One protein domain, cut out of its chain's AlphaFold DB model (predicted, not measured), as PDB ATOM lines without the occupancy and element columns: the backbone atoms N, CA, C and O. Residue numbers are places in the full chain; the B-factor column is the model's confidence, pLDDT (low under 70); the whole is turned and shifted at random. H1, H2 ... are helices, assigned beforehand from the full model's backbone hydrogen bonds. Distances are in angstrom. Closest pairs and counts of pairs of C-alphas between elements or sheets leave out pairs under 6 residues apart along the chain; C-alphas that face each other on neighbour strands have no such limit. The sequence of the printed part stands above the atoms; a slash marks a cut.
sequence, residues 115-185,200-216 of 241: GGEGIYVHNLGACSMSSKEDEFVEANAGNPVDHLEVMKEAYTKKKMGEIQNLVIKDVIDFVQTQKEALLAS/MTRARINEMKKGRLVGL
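AT A GLANCE: This is residues 115 to 185 and 200 to 216 of the 241 residues of an uncharacterized protein of Brassica oleracea var. oleracea (UniProt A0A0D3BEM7). The longest helix, H3, and the shorter H2 make a helical hairpin; H1 crosses H2 steeply on the side of H2 away from H3, and the short H4 sits crosswise near both H2 and H3. Residues 180 to 185, of which 180 to 184 belong to H3, stick out free, while residues 115 to 128 form a long stretch with no named element. There are 88 residues printed, with four named helices in the order H1, H2, H3, H4 and no named strand; the class is all helix. The whole is compact, with a radius of gyration of the C-alphas of 13.3 A, and spans 36 by 31 by 25 A.

IN THESE COORDINATES: Find C-alpha 166 at (21.483, -19.337, 1.109); from there H3, residues 166 to 184, runs 26.7 A to C-alpha 184 at (-0.764, -11.122, -11.171). H2 is residues 147 to 155, 12.4 A long. Look for H1 at residues 129 to 139, 15.2 A, and for H4 at residues 202 to 208, 10.1 A, ending at (14.187, -3.625, -4.597).

HOW THE PARTS SIT: Start at H3, which touches H2 with residues 168 to 176 alone; the closest C-alphas, of Leu 148 and Ile 172, are 7.0 A apart. This hairpin has a shallow tilt of 27 degrees, opposite ways. H2 also touches H1, closest at the C-alphas of Glu 133 and Val 150, 6.3 A, with a steep tilt of 57 degrees, opposite ways. H4 is close to H3 but not clearly touching, about perpendicular at 88 degrees, with the closest C-alphas, of Val 175 and Ile 205, 7.0 A apart. H1 is apart from H3 and H4. In H1, H2, H3 and H4, every O i to N i+4 pair is within hydrogen-bond range.

THE WHOLE: The two C-alphas farthest apart, of Gly 116 and Ala 141, are 41.5 A apart. Residues 186 to 199 are not printed; C-alphas 185 and 200 are 15.2 A apart across this cut. Of the links that are printed whole, H1 to H2 and H2 to H3 are short. The model's confidence is low, under 70, at residues 211 to 216.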
ATOM      1  N   GLY A 115      27.450 -14.719   8.627       78.19
ATOM      2  CA  GLY A 115      26.325 -15.212   9.429       78.19
ATOM      3  C   GLY A 115      26.179 -16.737   9.403       78.19
ATOM      4  O   GLY A 115      25.065 -17.249   9.435       78.19
ATOM      5  N   GLY A 116      27.285 -17.471   9.245       79.06
ATOM      6  CA  GLY A 116      27.260 -18.927   9.059       79.06
ATOM      7  C   GLY A 116      26.706 -19.419   7.711       79.06
ATOM      8  O   GLY A 116      26.622 -20.622   7.493       79.06
ATOM      9  N   GLU A 117      26.391 -18.536   6.762       80.62
ATOM     10  CA  GLU A 117      25.749 -18.898   5.486       80.62
ATOM     11  C   GLU A 117      26.707 -19.569   4.477       80.62
ATOM     12  O   GLU A 117      26.318 -19.908   3.358       80.62
ATOM     13  N   GLY A 118      27.977 -19.753   4.849       77.75
ATOM     14  CA  GLY A 118      28.996 -20.426   4.044       77.75
ATOM     15  C   GLY A 118      29.669 -19.533   2.996       77.75
ATOM     16  O   GLY A 118      29.418 -18.329   2.899       77.75
ATOM     17  N   ILE A 119      30.559 -20.125   2.202       78.12
ATOM     18  CA  ILE A 119      31.368 -19.415   1.200       78.12
ATOM     19  C   ILE A 119      30.477 -18.901   0.060       78.12
ATOM     20  O   ILE A 119      29.543 -19.574  -0.374       78.12
ATOM     21  N   TYR A 120      30.778 -17.704  -0.446       82.81
ATOM     22  CA  TYR A 120      30.153 -17.201  -1.663       82.81
ATOM     23  C   TYR A 120      30.637 -17.998  -2.882       82.81
ATOM     24  O   TYR A 120      31.824 -17.977  -3.204       82.81
ATOM     25  N   VAL A 121      29.717 -18.667  -3.579       84.38
ATOM     26  CA  VAL A 121      30.015 -19.497  -4.756       84.38
ATOM     27  C   VAL A 121      29.125 -19.081  -5.924       84.38
ATOM     28  O   VAL A 121      27.929 -18.868  -5.737       84.38
ATOM     29  N   HIS A 122      29.709 -18.999  -7.120       86.19
ATOM     30  CA  HIS A 122      29.004 -18.927  -8.403       86.19
ATOM     31  C   HIS A 122      29.511 -20.066  -9.308       86.19
ATOM     32  O   HIS A 122      30.651 -20.507  -9.163       86.19
ATOM     33  N   ASN A 123      28.672 -20.569 -10.214       88.00
ATOM     34  CA  ASN A 123      28.892 -21.804 -10.981       88.00
ATOM     35  C   ASN A 123      29.202 -21.564 -12.473       88.00
ATOM     36  O   ASN A 123      29.110 -22.491 -13.277       88.00
ATOM     37  N   LEU A 124      29.588 -20.341 -12.852       86.62
ATOM     38  CA  LEU A 124      29.892 -19.968 -14.243       86.62
ATOM     39  C   LEU A 124      31.296 -20.393 -14.716       86.62
ATOM     40  O   LEU A 124      31.657 -20.184 -15.874       86.62
ATOM     41  N   GLY A 125      32.100 -21.006 -13.843       86.75
ATOM     42  CA  GLY A 125      33.475 -21.385 -14.166       86.75
ATOM     43  C   GLY A 125      34.335 -20.157 -14.467       86.75
ATOM     44  O   GLY A 125      34.385 -19.227 -13.671       86.75
ATOM     45  N   ALA A 126      35.011 -20.154 -15.620       85.25
ATOM     46  CA  ALA A 126      35.836 -19.029 -16.073       85.25
ATOM     47  C   ALA A 126      35.024 -17.872 -16.697       85.25
ATOM     48  O   ALA A 126      35.609 -16.899 -17.167       85.25
ATOM     49  N   CYS A 127      33.693 -17.969 -16.726       84.62
ATOM     50  CA  CYS A 127      32.823 -16.921 -17.243       84.62
ATOM     51  C   CYS A 127      32.382 -15.984 -16.112       84.62
ATOM     52  O   CYS A 127      31.978 -16.425 -15.036       84.62
ATOM     53  N   SER A 128      32.455 -14.673 -16.350       84.88
ATOM     54  CA  SER A 128      31.923 -13.688 -15.409       84.88
ATOM     55  C   SER A 128      30.401 -13.566 -15.552       84.88
ATOM     56  O   SER A 128      29.853 -13.823 -16.620       84.88
ATOM     57  N   MET A 129      29.714 -13.101 -14.506       85.56
ATOM     58  CA  MET A 129      28.287 -12.747 -14.588       85.56
ATOM     59  C   MET A 129      27.996 -11.795 -15.754       85.56
ATOM     60  O   MET A 129      27.059 -12.027 -16.501       85.56
ATOM     61  N   SER A 130      28.810 -10.750 -15.936       83.94
ATOM     62  CA  SER A 130      28.599  -9.768 -17.005       83.94
ATOM     63  C   SER A 130      28.809 -10.371 -18.390       83.94
ATOM     64  O   SER A 130      28.006 -10.125 -19.277       83.94
ATOM     65  N   SER A 131      29.817 -11.228 -18.551       87.19
ATOM     66  CA  SER A 131      30.015 -11.979 -19.795       87.19
ATOM     67  C   SER A 131      28.837 -12.911 -20.079       87.19
ATOM     68  O   SER A 131      28.435 -13.054 -21.228       87.19
ATOM     69  N   LYS A 132      28.247 -13.510 -19.036       88.50
ATOM     70  CA  LYS A 132      27.064 -14.360 -19.181       88.50
ATOM     71  C   LYS A 132      25.812 -13.560 -19.533       88.50
ATOM     72  O   LYS A 132      25.014 -14.020 -20.337       88.50
ATOM     73  N   GLU A 133      25.652 -12.363 -18.973       87.62
ATOM     74  CA  GLU A 133      24.609 -11.419 -19.395       87.62
ATOM     75  C   GLU A 133      24.754 -11.070 -20.881       87.62
ATOM     76  O   GLU A 133      23.766 -11.126 -21.603       87.62
ATOM     77  N   ASP A 134      25.969 -10.740 -21.334       87.50
ATOM     78  CA  ASP A 134      26.232 -10.389 -22.735       87.50
ATOM     79  C   ASP A 134      25.906 -11.573 -23.664       87.50
ATOM     80  O   ASP A 134      25.221 -11.395 -24.665       87.50
ATOM     81  N   GLU A 135      26.278 -12.804 -23.288       88.62
ATOM     82  CA  GLU A 135      25.920 -14.025 -24.032       88.62
ATOM     83  C   GLU A 135      24.398 -14.199 -24.178       88.62
ATOM     84  O   GLU A 135      23.914 -14.557 -25.251       88.62
ATOM     85  N   PHE A 136      23.629 -13.926 -23.119       87.12
ATOM     86  CA  PHE A 136      22.168 -13.994 -23.184       87.12
ATOM     87  C   PHE A 136      21.582 -12.877 -24.059       87.12
ATOM     88  O   PHE A 136      20.590 -13.107 -24.745       87.12
ATOM     89  N   VAL A 137      22.170 -11.676 -24.044       87.44
ATOM     90  CA  VAL A 137      21.732 -10.559 -24.898       87.44
ATOM     91  C   VAL A 137      21.954 -10.909 -26.367       87.44
ATOM     92  O   VAL A 137      21.033 -10.757 -27.169       87.44
ATOM     93  N   GLU A 138      23.129 -11.437 -26.711       87.62
ATOM     94  CA  GLU A 138      23.439 -11.894 -28.071       87.62
ATOM     95  C   GLU A 138      22.491 -13.018 -28.515       87.62
ATOM     96  O   GLU A 138      21.920 -12.958 -29.605       87.62
ATOM     97  N   ALA A 139      22.237 -14.005 -27.646       89.00
ATOM     98  CA  ALA A 139      21.280 -15.082 -27.918       89.00
ATOM     99  C   ALA A 139      19.843 -14.567 -28.123       89.00
ATOM    100  O   ALA A 139      19.089 -15.133 -28.913       89.00
ATOM    101  N   ASN A 140      19.483 -13.462 -27.465       87.31
ATOM    102  CA  ASN A 140      18.190 -12.792 -27.594       87.31
ATOM    103  C   ASN A 140      18.155 -11.746 -28.725       87.31
ATOM    104  O   ASN A 140      17.307 -10.848 -28.700       87.31
ATOM    105  N   ALA A 141      19.054 -11.834 -29.711       86.50
ATOM    106  CA  ALA A 141      19.147 -10.904 -30.841       86.50
ATOM    107  C   ALA A 141      19.304  -9.429 -30.413       86.50
ATOM    108  O   ALA A 141      18.727  -8.524 -31.016       86.50
ATOM    109  N   GLY A 142      20.052  -9.191 -29.334       82.38
ATOM    110  CA  GLY A 142      20.295  -7.862 -28.775       82.38
ATOM    111  C   GLY A 142      19.199  -7.352 -27.833       82.38
ATOM    112  O   GLY A 142      19.314  -6.239 -27.318       82.38
ATOM    113  N   ASN A 143      18.143  -8.131 -27.575       83.50
ATOM    114  CA  ASN A 143      17.065  -7.702 -26.687       83.50
ATOM    115  C   ASN A 143      17.463  -7.785 -25.197       83.50
ATOM    116  O   ASN A 143      18.197  -8.695 -24.796       83.50
ATOM    117  N   PRO A 144      16.945  -6.881 -24.340       78.50
ATOM    118  CA  PRO A 144      17.206  -6.910 -22.903       78.50
ATOM    119  C   PRO A 144      16.767  -8.226 -22.248       78.50
ATOM    120  O   PRO A 144      15.599  -8.611 -22.314       78.50
ATOM    121  N   VAL A 145      17.704  -8.879 -21.563       83.25
ATOM    122  CA  VAL A 145      17.506 -10.166 -20.876       83.25
ATOM    123  C   VAL A 145      16.850  -9.960 -19.512       83.25
ATOM    124  O   VAL A 145      17.117  -8.968 -18.823       83.25
ATOM    125  N   ASP A 146      16.040 -10.928 -19.078       88.31
ATOM    126  CA  ASP A 146      15.601 -11.003 -17.689       88.31
ATOM    127  C   ASP A 146      16.773 -11.372 -16.769       88.31
ATOM    128  O   ASP A 146      17.305 -12.484 -16.780       88.31
ATOM    129  N   HIS A 147      17.177 -10.430 -15.922       87.69
ATOM    130  CA  HIS A 147      18.337 -10.610 -15.064       87.69
ATOM    131  C   HIS A 147      18.120 -11.678 -13.982       87.69
ATOM    132  O   HIS A 147      19.090 -12.214 -13.441       87.69
ATOM    133  N   LEU A 148      16.867 -12.033 -13.686       88.81
ATOM    134  CA  LEU A 148      16.554 -13.157 -12.809       88.81
ATOM    135  C   LEU A 148      17.022 -14.494 -13.404       88.81
ATOM    136  O   LEU A 148      17.506 -15.354 -12.668       88.81
ATOM    137  N   GLU A 149      16.938 -14.662 -14.724       88.50
ATOM    138  CA  GLU A 149      17.400 -15.871 -15.419       88.50
ATOM    139  C   GLU A 149      18.922 -15.976 -15.390       88.50
ATOM    140  O   GLU A 149      19.465 -17.036 -15.075       88.50
ATOM    141  N   VAL A 150      19.611 -14.851 -15.598       89.50
ATOM    142  CA  VAL A 150      21.071 -14.764 -15.466       89.50
ATOM    143  C   VAL A 150      21.511 -15.184 -14.059       89.50
ATOM    144  O   VAL A 150      22.451 -15.966 -13.905       89.50
ATOM    145  N   MET A 151      20.822 -14.707 -13.015       89.50
ATOM    146  CA  MET A 151      21.109 -15.112 -11.636       89.50
ATOM    147  C   MET A 151      20.859 -16.608 -11.419       89.50
ATOM    148  O   MET A 151      21.701 -17.287 -10.831       89.50
ATOM    149  N   LYS A 152      19.741 -17.153 -11.911       90.12
ATOM    150  CA  LYS A 152      19.455 -18.589 -11.798       90.12
ATOM    151  C   LYS A 152      20.544 -19.426 -12.469       90.12
ATOM    152  O   LYS A 152      21.076 -20.321 -11.817       90.12
ATOM    153  N   GLU A 153      20.949 -19.103 -13.693       90.44
ATOM    154  CA  GLU A 153      22.016 -19.826 -14.402       90.44
ATOM    155  C   GLU A 153      23.353 -19.756 -13.648       90.44
ATOM    156  O   GLU A 153      24.076 -20.747 -13.530       90.44
ATOM    157  N   ALA A 154      23.675 -18.597 -13.076       88.69
ATOM    158  CA  ALA A 154      24.941 -18.400 -12.393       88.69
ATOM    159  C   ALA A 154      25.055 -19.122 -11.049       88.69
ATOM    160  O   ALA A 154      26.146 -19.566 -10.685       88.69
ATOM    161  N   TYR A 155      23.967 -19.230 -10.288       88.69
ATOM    162  CA  TYR A 155      24.013 -19.761  -8.921       88.69
ATOM    163  C   TYR A 155      23.441 -21.167  -8.778       88.69
ATOM    164  O   TYR A 155      23.676 -21.812  -7.754       88.69
ATOM    165  N   THR A 156      22.788 -21.691  -9.812       88.50
ATOM    166  CA  THR A 156      22.295 -23.069  -9.824       88.50
ATOM    167  C   THR A 156      23.428 -24.050 -10.110       88.50
ATOM    168  O   THR A 156      24.208 -23.897 -11.051       88.50
ATOM    169  N   LYS A 157      23.542 -25.101  -9.294       86.81
ATOM    170  CA  LYS A 157      24.507 -26.178  -9.533       86.81
ATOM    171  C   LYS A 157      23.993 -27.093 -10.646       86.81
ATOM    172  O   LYS A 157      23.058 -27.854 -10.417       86.81
ATOM    173  N   LYS A 158      24.673 -27.136 -11.796       82.44
ATOM    174  CA  LYS A 158      24.252 -27.919 -12.983       82.44
ATOM    175  C   LYS A 158      23.881 -29.387 -12.717       82.44
ATOM    176  O   LYS A 158      22.979 -29.907 -13.349       82.44
ATOM    177  N   LYS A 159      24.568 -30.059 -11.785       79.69
ATOM    178  CA  LYS A 159      24.316 -31.481 -11.470       79.69
ATOM    179  C   LYS A 159      23.134 -31.730 -10.525       79.69
ATOM    180  O   LYS A 159      22.646 -32.848 -10.482       79.69
ATOM    181  N   MET A 160      22.751 -30.739  -9.723       79.12
ATOM    182  CA  MET A 160      21.800 -30.906  -8.610       79.12
ATOM    183  C   MET A 160      20.555 -30.031  -8.769       79.12
ATOM    184  O   MET A 160      19.564 -30.276  -8.103       79.12
ATOM    185  N   GLY A 161      20.600 -29.006  -9.624       80.69
ATOM    186  CA  GLY A 161      19.496 -28.064  -9.813       80.69
ATOM    187  C   GLY A 161      19.281 -27.101  -8.641       80.69
ATOM    188  O   GLY A 161      18.351 -26.306  -8.675       80.69
ATOM    189  N   GLU A 162      20.142 -27.130  -7.621       85.12
ATOM    190  CA  GLU A 162      19.972 -26.342  -6.399       85.12
ATOM    191  C   GLU A 162      20.968 -25.183  -6.285       85.12
ATOM    192  O   GLU A 162      22.138 -25.282  -6.686       85.12
ATOM    193  N   ILE A 163      20.502 -24.093  -5.671       87.06
ATOM    194  CA  ILE A 163      21.306 -22.930  -5.290       87.06
ATOM    195  C   ILE A 163      21.892 -23.180  -3.899       87.06
ATOM    196  O   ILE A 163      21.169 -23.246  -2.909       87.06
ATOM    197  N   GLN A 164      23.218 -23.302  -3.823       82.12
ATOM    198  CA  GLN A 164      23.924 -23.616  -2.572       82.12
ATOM    199  C   GLN A 164      24.055 -22.411  -1.631       82.12
ATOM    200  O   GLN A 164      24.117 -22.568  -0.416       82.12
ATOM    201  N   ASN A 165      24.150 -21.200  -2.185       85.25
ATOM    202  CA  ASN A 165      24.337 -19.997  -1.385       85.25
ATOM    203  C   ASN A 165      22.982 -19.511  -0.859       85.25
ATOM    204  O   ASN A 165      22.199 -18.958  -1.628       85.25
ATOM    205  N   LEU A 166      22.749 -19.679   0.447       85.56
ATOM    206  CA  LEU A 166      21.483 -19.337   1.109       85.56
ATOM    207  C   LEU A 166      21.049 -17.883   0.867       85.56
ATOM    208  O   LEU A 166      19.917 -17.650   0.475       85.56
ATOM    209  N   VAL A 167      21.967 -16.915   0.947       86.25
ATOM    210  CA  VAL A 167      21.637 -15.504   0.651       86.25
ATOM    211  C   VAL A 167      21.202 -15.306  -0.781       86.25
ATOM    212  O   VAL A 167      20.314 -14.508  -1.060       86.25
ATOM    213  N   ILE A 168      21.858 -15.984  -1.717       87.62
ATOM    214  CA  ILE A 168      21.499 -15.843  -3.123       87.62
ATOM    215  C   ILE A 168      20.168 -16.525  -3.404       87.62
ATOM    216  O   ILE A 168      19.381 -15.989  -4.179       87.62
ATOM    217  N   LYS A 169      19.897 -17.648  -2.739       89.25
ATOM    218  CA  LYS A 169      18.595 -18.302  -2.766       89.25
ATOM    219  C   LYS A 169      17.505 -17.344  -2.275       89.25
ATOM    220  O   LYS A 169      16.614 -17.031  -3.053       89.25
ATOM    221  N   ASP A 170      17.667 -16.744  -1.097       88.81
ATOM    222  CA  ASP A 170      16.720 -15.760  -0.550       88.81
ATOM    223  C   ASP A 170      16.547 -14.534  -1.463       88.81
ATOM    224  O   ASP A 170      15.468 -13.944  -1.567       88.81
ATOM    225  N   VAL A 171      17.618 -14.108  -2.142       88.19
ATOM    226  CA  VAL A 171      17.555 -13.014  -3.120       88.19
ATOM    227  C   VAL A 171      16.746 -13.416  -4.349       88.19
ATOM    228  O   VAL A 171      15.882 -12.637  -4.749       88.19
ATOM    229  N   ILE A 172      17.013 -14.585  -4.933       89.44
ATOM    230  CA  ILE A 172      16.312 -15.094  -6.117       89.44
ATOM    231  C   ILE A 172      14.839 -15.335  -5.791       89.44
ATOM    232  O   ILE A 172      13.991 -14.869  -6.547       89.44
ATOM    233  N   ASP A 173      14.537 -15.963  -4.655       91.06
ATOM    234  CA  ASP A 173      13.172 -16.233  -4.202       91.06
ATOM    235  C   ASP A 173      12.397 -14.922  -4.021       91.06
ATOM    236  O   ASP A 173      11.314 -14.752  -4.577       91.06
ATOM    237  N   PHE A 174      12.994 -13.925  -3.362       89.81
ATOM    238  CA  PHE A 174      12.381 -12.604  -3.211       89.81
ATOM    239  C   PHE A 174      12.103 -11.905  -4.552       89.81
ATOM    240  O   PHE A 174      11.038 -11.316  -4.739       89.81
ATOM    241  N   VAL A 175      13.056 -11.934  -5.490       88.19
ATOM    242  CA  VAL A 175      12.883 -11.307  -6.813       88.19
ATOM    243  C   VAL A 175      11.830 -12.055  -7.635       88.19
ATOM    244  O   VAL A 175      11.032 -11.416  -8.322       88.19
ATOM    245  N   GLN A 176      11.792 -13.383  -7.530       90.62
ATOM    246  CA  GLN A 176      10.788 -14.234  -8.163       90.62
ATOM    247  C   GLN A 176       9.381 -13.908  -7.645       90.62
ATOM    248  O   GLN A 176       8.504 -13.625  -8.456       90.62
ATOM    249  N   THR A 177       9.178 -13.833  -6.324       90.12
ATOM    250  CA  THR A 177       7.886 -13.448  -5.726       90.12
ATOM    251  C   THR A 177       7.431 -12.067  -6.196       90.12
ATOM    252  O   THR A 177       6.268 -11.877  -6.545       90.12
ATOM    253  N   GLN A 178       8.348 -11.098  -6.264       86.12
ATOM    254  CA  GLN A 178       8.023  -9.759  -6.763       86.12
ATOM    255  C   GLN A 178       7.649  -9.774  -8.250       86.12
ATOM    256  O   GLN A 178       6.725  -9.072  -8.653       86.12
ATOM    257  N   LYS A 179       8.335 -10.577  -9.074       86.94
ATOM    258  CA  LYS A 179       7.991 -10.755 -10.493       86.94
ATOM    259  C   LYS A 179       6.591 -11.358 -10.655       86.94
ATOM    260  O   LYS A 179       5.817 -10.872 -11.474       86.94
ATOM    261  N   GLU A 180       6.251 -12.370  -9.864       87.38
ATOM    262  CA  GLU A 180       4.933 -13.020  -9.882       87.38
ATOM    263  C   GLU A 180       3.811 -12.082  -9.429       87.38
ATOM    264  O   GLU A 180       2.776 -12.012 -10.086       87.38
ATOM    265  N   ALA A 181       4.030 -11.301  -8.370       86.25
ATOM    266  CA  ALA A 181       3.067 -10.297  -7.919       86.25
ATOM    267  C   ALA A 181       2.784  -9.244  -9.004       86.25
ATOM    268  O   ALA A 181       1.635  -8.854  -9.210       86.25
ATOM    269  N   LEU A 182       3.820  -8.819  -9.738       83.50
ATOM    270  CA  LEU A 182       3.670  -7.889 -10.859       83.50
ATOM    271  C   LEU A 182       2.857  -8.497 -12.004       83.50
ATOM    272  O   LEU A 182       1.978  -7.822 -12.531       83.50
ATOM    273  N   LEU A 183       3.115  -9.762 -12.351       83.12
ATOM    274  CA  LEU A 183       2.341 -10.495 -13.357       83.12
ATOM    275  C   LEU A 183       0.869 -10.637 -12.951       83.12
ATOM    276  O   LEU A 183      -0.014 -10.381 -13.762       83.12
ATOM    277  N   ALA A 184       0.597 -10.975 -11.690       80.69
ATOM    278  CA  ALA A 184      -0.764 -11.122 -11.171       80.69
ATOM    279  C   ALA A 184      -1.547  -9.796 -11.125       80.69
ATOM    280  O   ALA A 184      -2.774  -9.804 -11.137       80.69
ATOM    281  N   SER A 185      -0.847  -8.659 -11.068       76.06
ATOM    282  CA  SER A 185      -1.451  -7.322 -11.053       76.06
ATOM    283  C   SER A 185      -1.719  -6.727 -12.443       76.06
ATOM    284  O   SER A 185      -2.237  -5.612 -12.528       76.06
ATOM    285  N   MET A 200      12.801  -8.601 -15.426       84.19
ATOM    286  CA  MET A 200      13.394  -8.031 -14.235       84.19
ATOM    287  C   MET A 200      14.756  -7.437 -14.593       84.19
ATOM    288  O   MET A 200      15.780  -8.117 -14.616       84.19
ATOM    289  N   THR A 201      14.778  -6.139 -14.898       84.25
ATOM    290  CA  THR A 201      16.029  -5.450 -15.226       84.25
ATOM    291  C   THR A 201      16.940  -5.345 -14.005       84.25
ATOM    292  O   THR A 201      16.502  -5.260 -12.856       84.25
ATOM    293  N   ARG A 202      18.247  -5.266 -14.257       80.06
ATOM    294  CA  ARG A 202      19.273  -5.102 -13.222       80.06
ATOM    295  C   ARG A 202      19.013  -3.907 -12.293       80.06
ATOM    296  O   ARG A 202      19.203  -4.014 -11.084       80.06
ATOM    297  N   ALA A 203      18.588  -2.771 -12.851       79.81
ATOM    298  CA  ALA A 203      18.268  -1.569 -12.079       79.81
ATOM    299  C   ALA A 203      17.075  -1.804 -11.141       79.81
ATOM    300  O   ALA A 203      17.153  -1.475  -9.959       79.81
ATOM    301  N   ARG A 204      16.032  -2.477 -11.637       82.75
ATOM    302  CA  ARG A 204      14.838  -2.810 -10.860       82.75
ATOM    303  C   ARG A 204      15.161  -3.730  -9.679       82.75
ATOM    304  O   ARG A 204      14.728  -3.459  -8.563       82.75
ATOM    305  N   ILE A 205      16.000  -4.754  -9.879       84.00
ATOM    306  CA  ILE A 205      16.475  -5.620  -8.777       84.00
ATOM    307  C   ILE A 205      17.250  -4.804  -7.731       84.00
ATOM    308  O   ILE A 205      17.050  -4.989  -6.528       84.00
ATOM    309  N   ASN A 206      18.114  -3.881  -8.165       82.06
ATOM    310  CA  ASN A 206      18.898  -3.043  -7.252       82.06
ATOM    311  C   ASN A 206      18.026  -2.154  -6.373       82.06
ATOM    312  O   ASN A 206      18.280  -2.055  -5.171       82.06
ATOM    313  N   GLU A 207      17.012  -1.518  -6.954       82.25
ATOM    314  CA  GLU A 207      16.057  -0.690  -6.217       82.25
ATOM    315  C   GLU A 207      15.324  -1.515  -5.160       82.25
ATOM    316  O   GLU A 207      15.300  -1.138  -3.987       82.25
ATOM    317  N   MET A 208      14.843  -2.707  -5.532       81.31
ATOM    318  CA  MET A 208      14.187  -3.625  -4.597       81.31
ATOM    319  C   MET A 208      15.104  -4.054  -3.437       81.31
ATOM    320  O   MET A 208      14.630  -4.328  -2.334       81.31
ATOM    321  N   LYS A 209      16.425  -4.089  -3.649       76.06
ATOM    322  CA  LYS A 209      17.434  -4.419  -2.625       76.06
ATOM    323  C   LYS A 209      18.066  -3.189  -1.965       76.06
ATOM    324  O   LYS A 209      19.144  -3.302  -1.373       76.06
ATOM    325  N   LYS A 210      17.413  -2.020  -2.022       74.94
ATOM    326  CA  LYS A 210      17.898  -0.763  -1.415       74.94
ATOM    327  C   LYS A 210      19.332  -0.410  -1.853       74.94
ATOM    328  O   LYS A 210      20.150   0.019  -1.041       74.94
ATOM    329  N   GLY A 211      19.670  -0.669  -3.117       69.06
ATOM    330  CA  GLY A 211      20.990  -0.406  -3.702       69.06
ATOM    331  C   GLY A 211      22.072  -1.455  -3.403       69.06
ATOM    332  O   GLY A 211      23.232  -1.250  -3.766       69.06
ATOM    333  N   ARG A 212      21.746  -2.584  -2.755       66.81
ATOM    334  CA  ARG A 212      22.709  -3.673  -2.513       66.81
ATOM    335  C   ARG A 212      22.788  -4.623  -3.717       66.81
ATOM    336  O   ARG A 212      21.849  -5.356  -3.998       66.81
ATOM    337  N   LEU A 213      23.954  -4.663  -4.367       64.12
ATOM    338  CA  LEU A 213      24.274  -5.496  -5.542       64.12
ATOM    339  C   LEU A 213      24.590  -6.969  -5.194       64.12
ATOM    340  O   LEU A 213      25.585  -7.527  -5.660       64.12
ATOM    341  N   VAL A 214      23.816  -7.612  -4.321       66.94
ATOM    342  CA  VAL A 214      24.123  -8.996  -3.920       66.94
ATOM    343  C   VAL A 214      23.745  -9.957  -5.045       66.94
ATOM    344  O   VAL A 214      22.600  -9.981  -5.480       66.94
ATOM    345  N   GLY A 215      24.718 -10.733  -5.525       68.81
ATOM    346  CA  GLY A 215      24.535 -11.650  -6.651       68.81
ATOM    347  C   GLY A 215      24.637 -10.996  -8.034       68.81
ATOM    348  O   GLY A 215      24.617 -11.705  -9.037       68.81
ATOM    349  N   LEU A 216      24.807  -9.670  -8.086       67.94
ATOM    350  CA  LEU A 216      24.869  -8.857  -9.300       67.94
ATOM    351  C   LEU A 216      26.305  -8.337  -9.481       67.94
ATOM    352  O   LEU A 216      26.767  -7.493  -8.711       67.94
TER     353      LEU A 216